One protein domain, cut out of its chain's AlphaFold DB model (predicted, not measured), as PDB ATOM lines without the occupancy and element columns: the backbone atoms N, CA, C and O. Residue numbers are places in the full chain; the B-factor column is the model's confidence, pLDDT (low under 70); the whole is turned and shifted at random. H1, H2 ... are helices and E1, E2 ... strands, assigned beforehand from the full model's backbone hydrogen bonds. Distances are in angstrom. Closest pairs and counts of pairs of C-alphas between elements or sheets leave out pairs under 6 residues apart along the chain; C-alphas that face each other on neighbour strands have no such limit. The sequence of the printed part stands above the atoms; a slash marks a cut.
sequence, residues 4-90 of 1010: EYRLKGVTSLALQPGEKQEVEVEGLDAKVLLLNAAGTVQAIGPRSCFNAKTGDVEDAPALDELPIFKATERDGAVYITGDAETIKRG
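AT A GLANCE: This is residues 4 to 90 of the 1010 residues of a protein of Thermothielavioides terrestris (strain ATCC 38088 / NRRL 8126) (UniProt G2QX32). One strongly twisted sheet of six strands curls like part of a barrel, with the short helix H1 on it; a small loop lobe holding E5 reaches away from the sheet, opposite the tip of the E6 and E7 hairpin along the longest axis. The 87 printed residues hold seven named strands, E1 to E7, then H1; the sheet runs E1, E7, E6, E4, E3, E2, all antiparallel. The class is mostly strand, with 41 residues in named elements, under half. The whole is compact, with a radius of gyration of the C-alphas of 12.2 A, yet flat in outline, spanning 40 by 28 by 15 A.

HOW THE PARTS SIT: E2, residues 20 to 24, E3, residues 31 to 37, and E4, residues 40 to 44, form a meander, each strand the antiparallel neighbour of the one before; N 21 is 2.7 A from O 34, and N 35 is 2.7 A from O 42. E6, residues 69 to 74, pairs in a staggered way, with E4 over residues 69 to 70, N 69 to O 43 at 2.8 A, and with E7, residues 77 to 82, over residues 70 to 74, N 72 to O 79 at 2.8 A. At the edge, E1, residues 4 to 6, has N 5 at 2.9 A from O 80 of E7. H1, residues 84 to 89, is on the sheet at a height of 8.6 A, only just over none of its strands, with 2 C-alphas falling on E3; the closest C-alphas of E3 and H1, Val 32 and Ile 87, are 7.5 A apart. In H1 every O i to N i+4 pair is within hydrogen-bond range. E5, residues 57 to 59, pairs with no named strand but with residues 49 to 50, and is apart from E4.

IN THESE COORDINATES: E1 begins at C-alpha 4 (360.030, 348.846, 254.443) and H1 ends at C-alpha 89 (347.293, 353.636, 263.152). E3 is 18.6 A long, E7 16.1 A and E6 15.5 A.

THE WHOLE: The C-alphas farthest apart, Ala 60 and Asp 75, are 40.2 A apart. The printed part has no cut; the links E1 to E2 and E4 to E5 are long. The mean pLDDT of the printed part is 79.0; 18 residues are under 70, among them 15 to 19 and 45 to 49.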
ATOM      1  N   GLU A   4     360.666 349.986 255.088       91.69
ATOM      2  CA  GLU A   4     360.030 348.846 254.443       91.69
ATOM      3  C   GLU A   4     359.715 347.780 255.479       91.69
ATOM      4  O   GLU A   4     360.593 347.319 256.207       91.69
ATOM      5  N   TYR A   5     358.455 347.360 255.505       93.25
ATOM      6  CA  TYR A   5     358.005 346.263 256.341       93.25
ATOM      7  C   TYR A   5     357.604 345.096 255.465       93.25
ATOM      8  O   TYR A   5     356.836 345.243 254.511       93.25
ATOM      9  N   ARG A   6     358.126 343.920 255.797       93.00
ATOM     10  CA  ARG A   6     357.764 342.692 255.104       93.00
ATOM     11  C   ARG A   6     356.337 342.303 255.470       93.00
ATOM     12  O   ARG A   6     355.954 342.316 256.637       93.00
ATOM     13  N   LEU A   7     355.546 341.938 254.474       90.81
ATOM     14  CA  LEU A   7     354.211 341.402 254.670       90.81
ATOM     15  C   LEU A   7     354.283 339.899 254.938       90.81
ATOM     16  O   LEU A   7     354.778 339.116 254.121       90.81
ATOM     17  N   LYS A   8     353.779 339.490 256.101       89.94
ATOM     18  CA  LYS A   8     353.943 338.132 256.613       89.94
ATOM     19  C   LYS A   8     353.234 337.124 255.714       89.94
ATOM     20  O   LYS A   8     352.010 337.122 255.581       89.94
ATOM     21  N   GLY A   9     354.017 336.227 255.121       83.81
ATOM     22  CA  GLY A   9     353.503 335.152 254.273       83.81
ATOM     23  C   GLY A   9     352.999 335.592 252.893       83.81
ATOM     24  O   GLY A   9     352.267 334.823 252.271       83.81
ATOM     25  N   VAL A  10     353.376 336.784 252.409       85.25
ATOM     26  CA  VAL A  10     353.073 337.242 251.041       85.25
ATOM     27  C   VAL A  10     354.349 337.280 250.215       85.25
ATOM     28  O   VAL A  10     355.309 337.964 250.568       85.25
ATOM     29  N   THR A  11     354.349 336.533 249.113       84.06
ATOM     30  CA  THR A  11     355.526 336.349 248.253       84.06
ATOM     31  C   THR A  11     355.415 337.046 246.900       84.06
ATOM     32  O   THR A  11     356.426 337.165 246.224       84.06
ATOM     33  N   SER A  12     354.214 337.492 246.505       81.81
ATOM     34  CA  SER A  12     353.981 338.211 245.247       81.81
ATOM     35  C   SER A  12     352.784 339.168 245.312       81.81
ATOM     36  O   SER A  12     351.846 338.948 246.082       81.81
ATOM     37  N   LEU A  13     352.818 340.217 244.484       81.31
ATOM     38  CA  LEU A  13     351.749 341.196 244.271       81.31
ATOM     39  C   LEU A  13     350.736 340.788 243.198       81.31
ATOM     40  O   LEU A  13     349.905 341.610 242.826       81.31
ATOM     41  N   ALA A  14     350.762 339.550 242.699       78.19
ATOM     42  CA  ALA A  14     349.859 339.040 241.659       78.19
ATOM     43  C   ALA A  14     348.380 338.879 242.104       78.19
ATOM     44  O   ALA A  14     347.753 337.837 241.912       78.19
ATOM     45  N   LEU A  15     347.806 339.922 242.703       60.81
ATOM     46  CA  LEU A  15     346.383 340.082 242.980       60.81
ATOM     47  C   LEU A  15     345.673 340.464 241.676       60.81
ATOM     48  O   LEU A  15     346.223 341.189 240.856       60.81
ATOM     49  N   GLN A  16     344.449 340.000 241.462       56.69
ATOM     50  CA  GLN A  16     343.629 340.330 240.291       56.69
ATOM     51  C   GLN A  16     342.795 341.591 240.545       56.69
ATOM     52  O   GLN A  16     342.441 341.841 241.694       56.69
ATOM     53  N   PRO A  17     342.380 342.356 239.522       52.31
ATOM     54  CA  PRO A  17     341.522 343.523 239.728       52.31
ATOM     55  C   PRO A  17     340.297 343.244 240.631       52.31
ATOM     56  O   PRO A  17     339.523 342.295 240.449       52.31
ATOM     57  N   GLY A  18     340.151 344.065 241.669       45.41
ATOM     58  CA  GLY A  18     339.175 343.962 242.755       45.41
ATOM     59  C   GLY A  18     339.433 342.837 243.770       45.41
ATOM     60  O   GLY A  18     338.507 342.444 244.478       45.41
ATOM     61  N   GLU A  19     340.616 342.226 243.789       48.53
ATOM     62  CA  GLU A  19     341.040 341.243 244.792       48.53
ATOM     63  C   GLU A  19     341.664 341.954 245.987       48.53
ATOM     64  O   GLU A  19     342.504 342.827 245.800       48.53
ATOM     65  N   LYS A  20     341.265 341.565 247.202       73.19
ATOM     66  CA  LYS A  20     341.858 342.057 248.450       73.19
ATOM     67  C   LYS A  20     342.489 340.927 249.288       73.19
ATOM     68  O   LYS A  20     342.178 339.756 249.072       73.19
ATOM     69  N   GLN A  21     343.360 341.212 250.241       77.50
ATOM     70  CA  GLN A  21     343.946 340.225 251.151       77.50
ATOM     71  C   GLN A  21     344.373 340.935 252.431       77.50
ATOM     72  O   GLN A  21     345.175 341.855 252.369       77.50
ATOM     73  N   GLU A  22     343.859 340.517 253.587       84.00
ATOM     74  CA  GLU A  22     344.336 341.035 254.874       84.00
ATOM     75  C   GLU A  22     345.624 340.309 255.276       84.00
ATOM     76  O   GLU A  22     345.712 339.079 255.183       84.00
ATOM     77  N   VAL A  23     346.632 341.071 255.687       86.25
ATOM     78  CA  VAL A  23     347.991 340.591 255.912       86.25
ATOM     79  C   VAL A  23     348.597 341.270 257.131       86.25
ATOM     80  O   VAL A  23     348.506 342.485 257.289       86.25
ATOM     81  N   GLU A  24     349.232 340.472 257.985       89.62
ATOM     82  CA  GLU A  24     350.036 340.966 259.106       89.62
ATOM     83  C   GLU A  24     351.334 341.601 258.601       89.62
ATOM     84  O   GLU A  24     351.986 341.083 257.691       89.62
ATOM     85  N   VAL A  25     351.731 342.702 259.225       90.56
ATOM     86  CA  VAL A  25     352.982 343.390 258.911       90.56
ATOM     87  C   VAL A  25     354.070 342.880 259.859       90.56
ATOM     88  O   VAL A  25     353.931 342.983 261.073       90.56
ATOM     89  N   GLU A  26     355.146 342.282 259.344       90.69
ATOM     90  CA  GLU A  26     356.211 341.741 260.197       90.69
ATOM     91  C   GLU A  26     356.884 342.850 261.016       90.69
ATOM     92  O   GLU A  26     357.201 343.924 260.508       90.69
ATOM     93  N   GLY A  27     357.096 342.577 262.306       87.62
ATOM     94  CA  GLY A  27     357.694 343.532 263.240       87.62
ATOM     95  C   GLY A  27     356.742 344.623 263.748       87.62
ATOM     96  O   GLY A  27     357.144 345.413 264.600       87.62
ATOM     97  N   LEU A  28     355.484 344.661 263.291       88.06
ATOM     98  CA  LEU A  28     354.458 345.581 263.787       88.06
ATOM     99  C   LEU A  28     353.213 344.800 264.232       88.06
ATOM    100  O   LEU A  28     352.756 343.896 263.542       88.06
ATOM    101  N   ASP A  29     352.615 345.186 265.359       86.50
ATOM    102  CA  ASP A  29     351.271 344.724 265.734       86.50
ATOM    103  C   ASP A  29     350.217 345.471 264.900       86.50
ATOM    104  O   ASP A  29     349.561 346.406 265.357       86.50
ATOM    105  N   ALA A  30     350.178 345.159 263.605       85.06
ATOM    106  CA  ALA A  30     349.339 345.823 262.623       85.06
ATOM    107  C   ALA A  30     348.974 344.876 261.479       85.06
ATOM    108  O   ALA A  30     349.726 343.963 261.117       85.06
ATOM    109  N   LYS A  31     347.823 345.142 260.860       85.31
ATOM    110  CA  LYS A  31     347.384 344.465 259.644       85.31
ATOM    111  C   LYS A  31     347.012 345.474 258.577       85.31
ATOM    112  O   LYS A  31     346.417 346.508 258.869       85.31
ATOM    113  N   VAL A  32     347.321 345.126 257.337       87.50
ATOM    114  CA  VAL A  32     346.931 345.879 256.148       87.50
ATOM    115  C   VAL A  32     346.139 344.988 255.205       87.50
ATOM    116  O   VAL A  32     346.285 343.770 255.195       87.50
ATOM    117  N   LEU A  33     345.301 345.600 254.391       83.88
ATOM    118  CA  LEU A  33     344.537 344.974 253.334       83.88
ATOM    119  C   LEU A  33     345.223 345.263 251.996       83.88
ATOM    120  O   LEU A  33     345.072 346.346 251.449       83.88
ATOM    121  N   LEU A  34     345.957 344.308 251.432       83.31
ATOM    122  CA  LEU A  34     346.359 344.394 250.029       83.31
ATOM    123  C   LEU A  34     345.111 344.413 249.145       83.31
ATOM    124  O   LEU A  34     344.181 343.662 249.404       83.31
ATOM    125  N   LEU A  35     345.081 345.239 248.111       79.38
ATOM    126  CA  LEU A  35     343.983 345.418 247.177       79.38
ATOM    127  C   LEU A  35     344.572 345.713 245.797       79.38
ATOM    128  O   LEU A  35     345.384 346.621 245.647       79.38
ATOM    129  N   ASN A  36     344.165 344.957 244.779       71.00
ATOM    130  CA  ASN A  36     344.397 345.355 243.396       71.00
ATOM    131  C   ASN A  36     343.189 346.151 242.910       71.00
ATOM    132  O   ASN A  36     342.122 345.587 242.683       71.00
ATOM    133  N   ALA A  37     343.351 347.453 242.732       64.31
ATOM    134  CA  ALA A  37     342.316 348.326 242.212       64.31
ATOM    135  C   ALA A  37     342.609 348.662 240.740       64.31
ATOM    136  O   ALA A  37     343.450 349.501 240.428       64.31
ATOM    137  N   ALA A  38     341.893 348.002 239.821       54.28
ATOM    138  CA  ALA A  38     341.997 348.195 238.367       54.28
ATOM    139  C   ALA A  38     343.419 348.042 237.776       54.28
ATOM    140  O   ALA A  38     343.811 348.807 236.901       54.28
ATOM    141  N   GLY A  39     344.185 347.049 238.237       58.66
ATOM    142  CA  GLY A  39     345.515 346.720 237.710       58.66
ATOM    143  C   GLY A  39     346.680 347.243 238.554       58.66
ATOM    144  O   GLY A  39     347.815 346.842 238.318       58.66
ATOM    145  N   THR A  40     346.419 348.075 239.564       67.94
ATOM    146  CA  THR A  40     347.436 348.575 240.499       67.94
ATOM    147  C   THR A  40     347.244 347.951 241.874       67.94
ATOM    148  O   THR A  40     346.137 347.954 242.404       67.94
ATOM    149  N   VAL A  41     348.320 347.423 242.458       75.50
ATOM    150  CA  VAL A  41     348.290 346.730 243.751       75.50
ATOM    151  C   VAL A  41     348.813 347.643 244.846       75.50
ATOM    152  O   VAL A  41     349.901 348.206 244.741       75.50
ATOM    153  N   GLN A  42     348.033 347.772 245.906       81.94
ATOM    154  CA  GLN A  42     348.304 348.659 247.025       81.94
ATOM    155  C   GLN A  42     347.883 347.992 248.334       81.94
ATOM    156  O   GLN A  42     347.042 347.103 248.318       81.94
ATOM    157  N   ALA A  43     348.434 348.404 249.472       83.06
ATOM    158  CA  ALA A  43     347.932 348.014 250.792       83.06
ATOM    159  C   ALA A  43     347.143 349.165 251.425       83.06
ATOM    160  O   ALA A  43     347.626 350.289 251.410       83.06
ATOM    161  N   ILE A  44     345.969 348.884 251.999       79.12
ATOM    162  CA  ILE A  44     345.054 349.855 252.622       79.12
ATOM    163  C   ILE A  44     344.626 349.414 254.035       79.12
ATOM    164  O   ILE A  44     344.723 348.239 254.367       79.12
ATOM    165  N   GLY A  45     344.166 350.312 254.909       67.00
ATOM    166  CA  GLY A  45     343.654 349.940 256.246       67.00
ATOM    167  C   GLY A  45     342.206 349.392 256.234       67.00
ATOM    168  O   GLY A  45     341.521 349.505 255.223       67.00
ATOM    169  N   PRO A  46     341.690 348.800 257.328       52.28
ATOM    170  CA  PRO A  46     340.281 348.407 257.437       52.28
ATOM    171  C   PRO A  46     339.428 349.473 258.155       52.28
ATOM    172  O   PRO A  46     339.810 349.904 259.242       52.28
ATOM    173  N   ARG A  47     338.275 349.863 257.578       53.88
ATOM    174  CA  ARG A  47     337.037 350.441 258.186       53.88
ATOM    175  C   ARG A  47     336.105 350.934 257.051       53.88
ATOM    176  O   ARG A  47     336.513 350.760 255.917       53.88
ATOM    177  N   SER A  48     334.924 351.495 257.354       62.78
ATOM    178  CA  SER A  48     333.958 352.282 256.525       62.78
ATOM    179  C   SER A  48     333.904 352.106 254.980       62.78
ATOM    180  O   SER A  48     334.365 351.114 254.429       62.78
ATOM    181  N   CYS A  49     333.225 353.016 254.264       67.31
ATOM    182  CA  CYS A  49     333.182 353.030 252.797       67.31
ATOM    183  C   CYS A  49     334.292 353.941 252.262       67.31
ATOM    184  O   CYS A  49     334.349 355.125 252.602       67.31
ATOM    185  N   PHE A  50     335.190 353.372 251.463       74.38
ATOM    186  CA  PHE A  50     336.383 354.044 250.971       74.38
ATOM    187  C   PHE A  50     336.630 353.713 249.510       74.38
ATOM    188  O   PHE A  50     336.455 352.566 249.085       74.38
ATOM    189  N   ASN A  51     337.170 354.686 248.788       74.50
ATOM    190  CA  ASN A  51     337.617 354.489 247.431       74.50
ATOM    191  C   ASN A  51     338.768 353.484 247.405       74.50
ATOM    192  O   ASN A  51     339.824 353.677 248.005       74.50
ATOM    193  N   ALA A  52     338.583 352.412 246.649       69.00
ATOM    194  CA  ALA A  52     339.548 351.328 246.530       69.00
ATOM    195  C   ALA A  52     340.940 351.756 246.015       69.00
ATOM    196  O   ALA A  52     341.917 351.066 246.292       69.00
ATOM    197  N   LYS A  53     341.041 352.837 245.229       73.06
ATOM    198  CA  LYS A  53     342.297 353.285 244.596       73.06
ATOM    199  C   LYS A  53     343.034 354.354 245.385       73.06
ATOM    200  O   LYS A  53     344.249 354.461 245.252       73.06
ATOM    201  N   THR A  54     342.300 355.192 246.107       77.62
ATOM    202  CA  THR A  54     342.865 356.353 246.809       77.62
ATOM    203  C   THR A  54     342.792 356.203 248.327       77.62
ATOM    204  O   THR A  54     343.569 356.816 249.055       77.62
ATOM    205  N   GLY A  55     341.964 355.279 248.819       78.06
ATOM    206  CA  GLY A  55     341.698 355.112 250.242       78.06
ATOM    207  C   GLY A  55     340.834 356.241 250.791       78.06
ATOM    208  O   GLY A  55     340.600 356.274 251.996       78.06
ATOM    209  N   ASP A  56     340.366 357.156 249.940       81.62
ATOM    210  CA  ASP A  56     339.610 358.327 250.364       81.62
ATOM    211  C   ASP A  56     338.215 357.921 250.831       81.62
ATOM    212  O   ASP A  56     337.652 356.930 250.367       81.62
ATOM    213  N   VAL A  57     337.652 358.670 251.774       77.69
ATOM    214  CA  VAL A  57     336.306 358.410 252.297       77.69
ATOM    215  C   VAL A  57     335.265 358.645 251.198       77.69
ATOM    216  O   VAL A  57     335.192 359.748 250.661       77.69
ATOM    217  N   GLU A  58     334.428 357.643 250.914       71.88
ATOM    218  CA  GLU A  58     333.294 357.779 249.980       71.88
ATOM    219  C   GLU A  58     331.974 358.063 250.706       71.88
ATOM    220  O   GLU A  58     331.141 358.797 250.184       71.88
ATOM    221  N   ASP A  59     331.805 357.556 251.933       67.56
ATOM    222  CA  ASP A  59     330.614 357.804 252.751       67.56
ATOM    223  C   ASP A  59     330.968 357.989 254.237       67.56
ATOM    224  O   ASP A  59     331.874 357.345 254.789       67.56
ATOM    225  N   ALA A  60     330.236 358.876 254.911       63.16
ATOM    226  CA  ALA A  60     330.260 358.981 256.363       63.16
ATOM    227  C   ALA A  60     329.796 357.639 256.983       63.16
ATOM    228  O   ALA A  60     328.941 356.955 256.430       63.16
ATOM    229  N   PRO A  61     330.334 357.211 258.138       60.12
ATOM    230  CA  PRO A  61     330.879 358.048 259.196       60.12
ATOM    231  C   PRO A  61     332.412 358.172 259.235       60.12
ATOM    232  O   PRO A  61     332.958 358.625 260.240       60.12
ATOM    233  N   ALA A  62     333.141 357.720 258.211       72.81
ATOM    234  CA  ALA A  62     334.593 357.862 258.257       72.81
ATOM    235  C   ALA A  62     335.025 359.334 258.172       72.81
ATOM    236  O   ALA A  62     334.537 360.117 257.355       72.81
ATOM    237  N   LEU A  63     335.958 359.686 259.052       76.12
ATOM    238  CA  LEU A  63     336.636 360.975 259.070       76.12
ATOM    239  C   LEU A  63     337.990 360.896 258.366       76.12
ATOM    240  O   LEU A  63     338.360 361.792 257.624       76.12
ATOM    241  N   ASP A  64     338.739 359.829 258.630       83.88
ATOM    242  CA  ASP A  64     340.083 359.637 258.099       83.88
ATOM    243  C   ASP A  64     340.077 358.618 256.977       83.88
ATOM    244  O   ASP A  64     339.387 357.601 257.052       83.88
ATOM    245  N   GLU A  65     340.897 358.898 255.975       84.00
ATOM    246  CA  GLU A  65     341.139 358.063 254.811       84.00
ATOM    247  C   GLU A  65     341.979 356.849 255.204       84.00
ATOM    248  O   GLU A  65     342.679 356.814 256.225       84.00
ATOM    249  N   LEU A  66     341.951 355.824 254.370       85.44
ATOM    250  CA  LEU A  66     342.840 354.692 254.513       85.44
ATOM    251  C   LEU A  66     344.225 355.058 253.962       85.44
ATOM    252  O   LEU A  66     344.342 355.586 252.851       85.44
ATOM    253  N   PRO A  67     345.307 354.792 254.715       86.12
ATOM    254  CA  PRO A  67     346.643 354.959 254.192       86.12
ATOM    255  C   PRO A  67     346.873 353.928 253.104       86.12
ATOM    256  O   PRO A  67     346.629 352.742 253.312       86.12
ATOM    257  N   ILE A  68     347.342 354.407 251.958       87.75
ATOM    258  CA  ILE A  68     347.772 353.561 250.862       87.75
ATOM    259  C   ILE A  68     349.275 353.396 250.963       87.75
ATOM    260  O   ILE A  68     350.024 354.366 250.872       87.75
ATOM    261  N   PHE A  69     349.716 352.155 251.088       89.62
ATOM    262  CA  PHE A  69     351.124 351.816 251.033       89.62
ATOM    263  C   PHE A  69     351.436 351.212 249.673       89.62
ATOM    264  O   PHE A  69     350.758 350.282 249.214       89.62
ATOM    265  N   LYS A  70     352.488 351.734 249.032       86.19
ATOM    266  CA  LYS A  70     353.066 351.084 247.861       86.19
ATOM    267  C   LYS A  70     353.543 349.715 248.310       86.19
ATOM    268  O   LYS A  70     354.352 349.606 249.232       86.19
ATOM    269  N   ALA A  71     353.019 348.699 247.653       89.25
ATOM    270  CA  ALA A  71     353.472 347.349 247.850       89.25
ATOM    271  C   ALA A  71     354.521 347.049 246.766       89.25
ATOM    272  O   ALA A  71     354.308 347.365 245.592       89.25
ATOM    273  N   THR A  72     355.673 346.509 247.154       90.00
ATOM    274  CA  THR A  72     356.770 346.128 246.255       90.00
ATOM    275  C   THR A  72     357.084 344.652 246.420       90.00
ATOM    276  O   THR A  72     357.097 344.118 247.525       90.00
ATOM    277  N   GLU A  73     357.316 343.981 245.301       89.31
ATOM    278  CA  GLU A  73     357.747 342.589 245.272       89.31
ATOM    279  C   GLU A  73     359.250 342.551 245.000       89.31
ATOM    280  O   GLU A  73     359.711 343.133 244.017       89.31
ATOM    281  N   ARG A  74     360.013 341.886 245.872       89.31
ATOM    282  CA  ARG A  74     361.435 341.577 245.659       89.31
ATOM    283  C   ARG A  74     361.822 340.325 246.433       89.31
ATOM    284  O   ARG A  74     361.257 340.060 247.492       89.31
ATOM    285  N   ASP A  75     362.766 339.556 245.901       81.06
ATOM    286  CA  ASP A  75     363.343 338.380 246.572       81.06
ATOM    287  C   ASP A  75     362.295 337.376 247.101       81.06
ATOM    288  O   ASP A  75     362.460 336.755 248.152       81.06
ATOM    289  N   GLY A  76     361.171 337.233 246.385       78.06
ATOM    290  CA  GLY A  76     360.075 336.337 246.768       78.06
ATOM    291  C   GLY A  76     359.312 336.768 248.026       78.06
ATOM    292  O   GLY A  76     358.713 335.926 248.699       78.06
ATOM    293  N   ALA A  77     359.336 338.055 248.373       85.62
ATOM    294  CA  ALA A  77     358.565 338.650 249.454       85.62
ATOM    295  C   ALA A  77     357.913 339.961 249.003       85.62
ATOM    296  O   ALA A  77     358.433 340.688 248.155       85.62
ATOM    297  N   VAL A  78     356.763 340.270 249.598       89.69
ATOM    298  CA  VAL A  78     356.123 341.572 249.436       89.69
ATOM    299  C   VAL A  78     356.457 342.451 250.621       89.69
ATOM    300  O   VAL A  78     356.344 342.040 251.776       89.69
ATOM    301  N   TYR A  79     356.834 343.680 250.317       92.94
ATOM    302  CA  TYR A  79     357.093 344.726 251.281       92.94
ATOM    303  C   TYR A  79     356.073 345.835 251.083       92.94
ATOM    304  O   TYR A  79     355.620 346.088 249.969       92.94
ATOM    305  N   ILE A  80     355.711 346.498 252.171       93.38
ATOM    306  CA  ILE A  80     355.046 347.793 252.116       93.38
ATOM    307  C   ILE A  80     356.019 348.850 252.599       93.38
ATOM    308  O   ILE A  80     356.728 348.649 253.587       93.38
ATOM    309  N   THR A  81     356.051 349.981 251.909       91.00
ATOM    310  CA  THR A  81     356.837 351.133 252.347       91.00
ATOM    311  C   THR A  81     355.915 352.126 253.044       91.00
ATOM    312  O   THR A  81     354.928 352.579 252.464       91.00
ATOM    313  N   GLY A  82     356.231 352.472 254.285       88.38
ATOM    314  CA  GLY A  82     355.474 353.429 255.089       88.38
ATOM    315  C   GLY A  82     356.162 353.673 256.424       88.38
ATOM    316  O   GLY A  82     357.140 353.014 256.749       88.38
ATOM    317  N   ASP A  83     355.712 354.633 257.215       88.38
ATOM    318  CA  ASP A  83     356.165 354.748 258.602       88.38
ATOM    319  C   ASP A  83     355.380 353.779 259.513       88.38
ATOM    320  O   ASP A  83     354.181 353.556 259.319       88.38
ATOM    321  N   ALA A  84     356.055 353.196 260.516       87.06
ATOM    322  CA  ALA A  84     355.453 352.248 261.465       87.06
ATOM    323  C   ALA A  84     354.175 352.776 262.125       87.06
ATOM    324  O   ALA A  84     353.232 352.014 262.338       87.06
ATOM    325  N   GLU A  85     354.160 354.059 262.487       86.00
ATOM    326  CA  GLU A  85     353.020 354.667 263.164       86.00
ATOM    327  C   GLU A  85     351.798 354.721 262.257       86.00
ATOM    328  O   GLU A  85     350.730 354.297 262.681       86.00
ATOM    329  N   THR A  86     351.927 355.160 261.005       84.06
ATOM    330  CA  THR A  86     350.808 355.213 260.052       84.06
ATOM    331  C   THR A  86     350.262 353.822 259.745       84.06
ATOM    332  O   THR A  86     349.043 353.651 259.675       84.06
ATOM    333  N   ILE A  87     351.131 352.813 259.634       86.88
ATOM    334  CA  ILE A  87     350.725 351.412 259.443       86.88
ATOM    335  C   ILE A  87     349.942 350.894 260.656       86.88
ATOM    336  O   ILE A  87     348.851 350.352 260.491       86.88
ATOM    337  N   LYS A  88     350.454 351.102 261.877       84.69
ATOM    338  CA  LYS A  88     349.773 350.710 263.125       84.69
ATOM    339  C   LYS A  88     348.465 351.465 263.339       84.69
ATOM    340  O   LYS A  88     347.475 350.890 263.776       84.69
ATOM    341  N   ARG A  89     348.454 352.757 263.015       82.88
ATOM    342  CA  ARG A  89     347.293 353.636 263.152       82.88
ATOM    343  C   ARG A  89     346.169 353.223 262.194       82.88
ATOM    344  O   ARG A  89     344.996 353.336 262.552       82.88
ATOM    345  N   GLY A  90     346.503 352.740 260.993       79.44
ATOM    346  CA  GLY A  90     345.545 352.196 260.020       79.44
ATOM    347  C   GLY A  90     344.602 353.233 259.395       79.44
ATOM    348  O   GLY A  90     343.628 352.866 258.744       79.44
TER     349      GLY A  90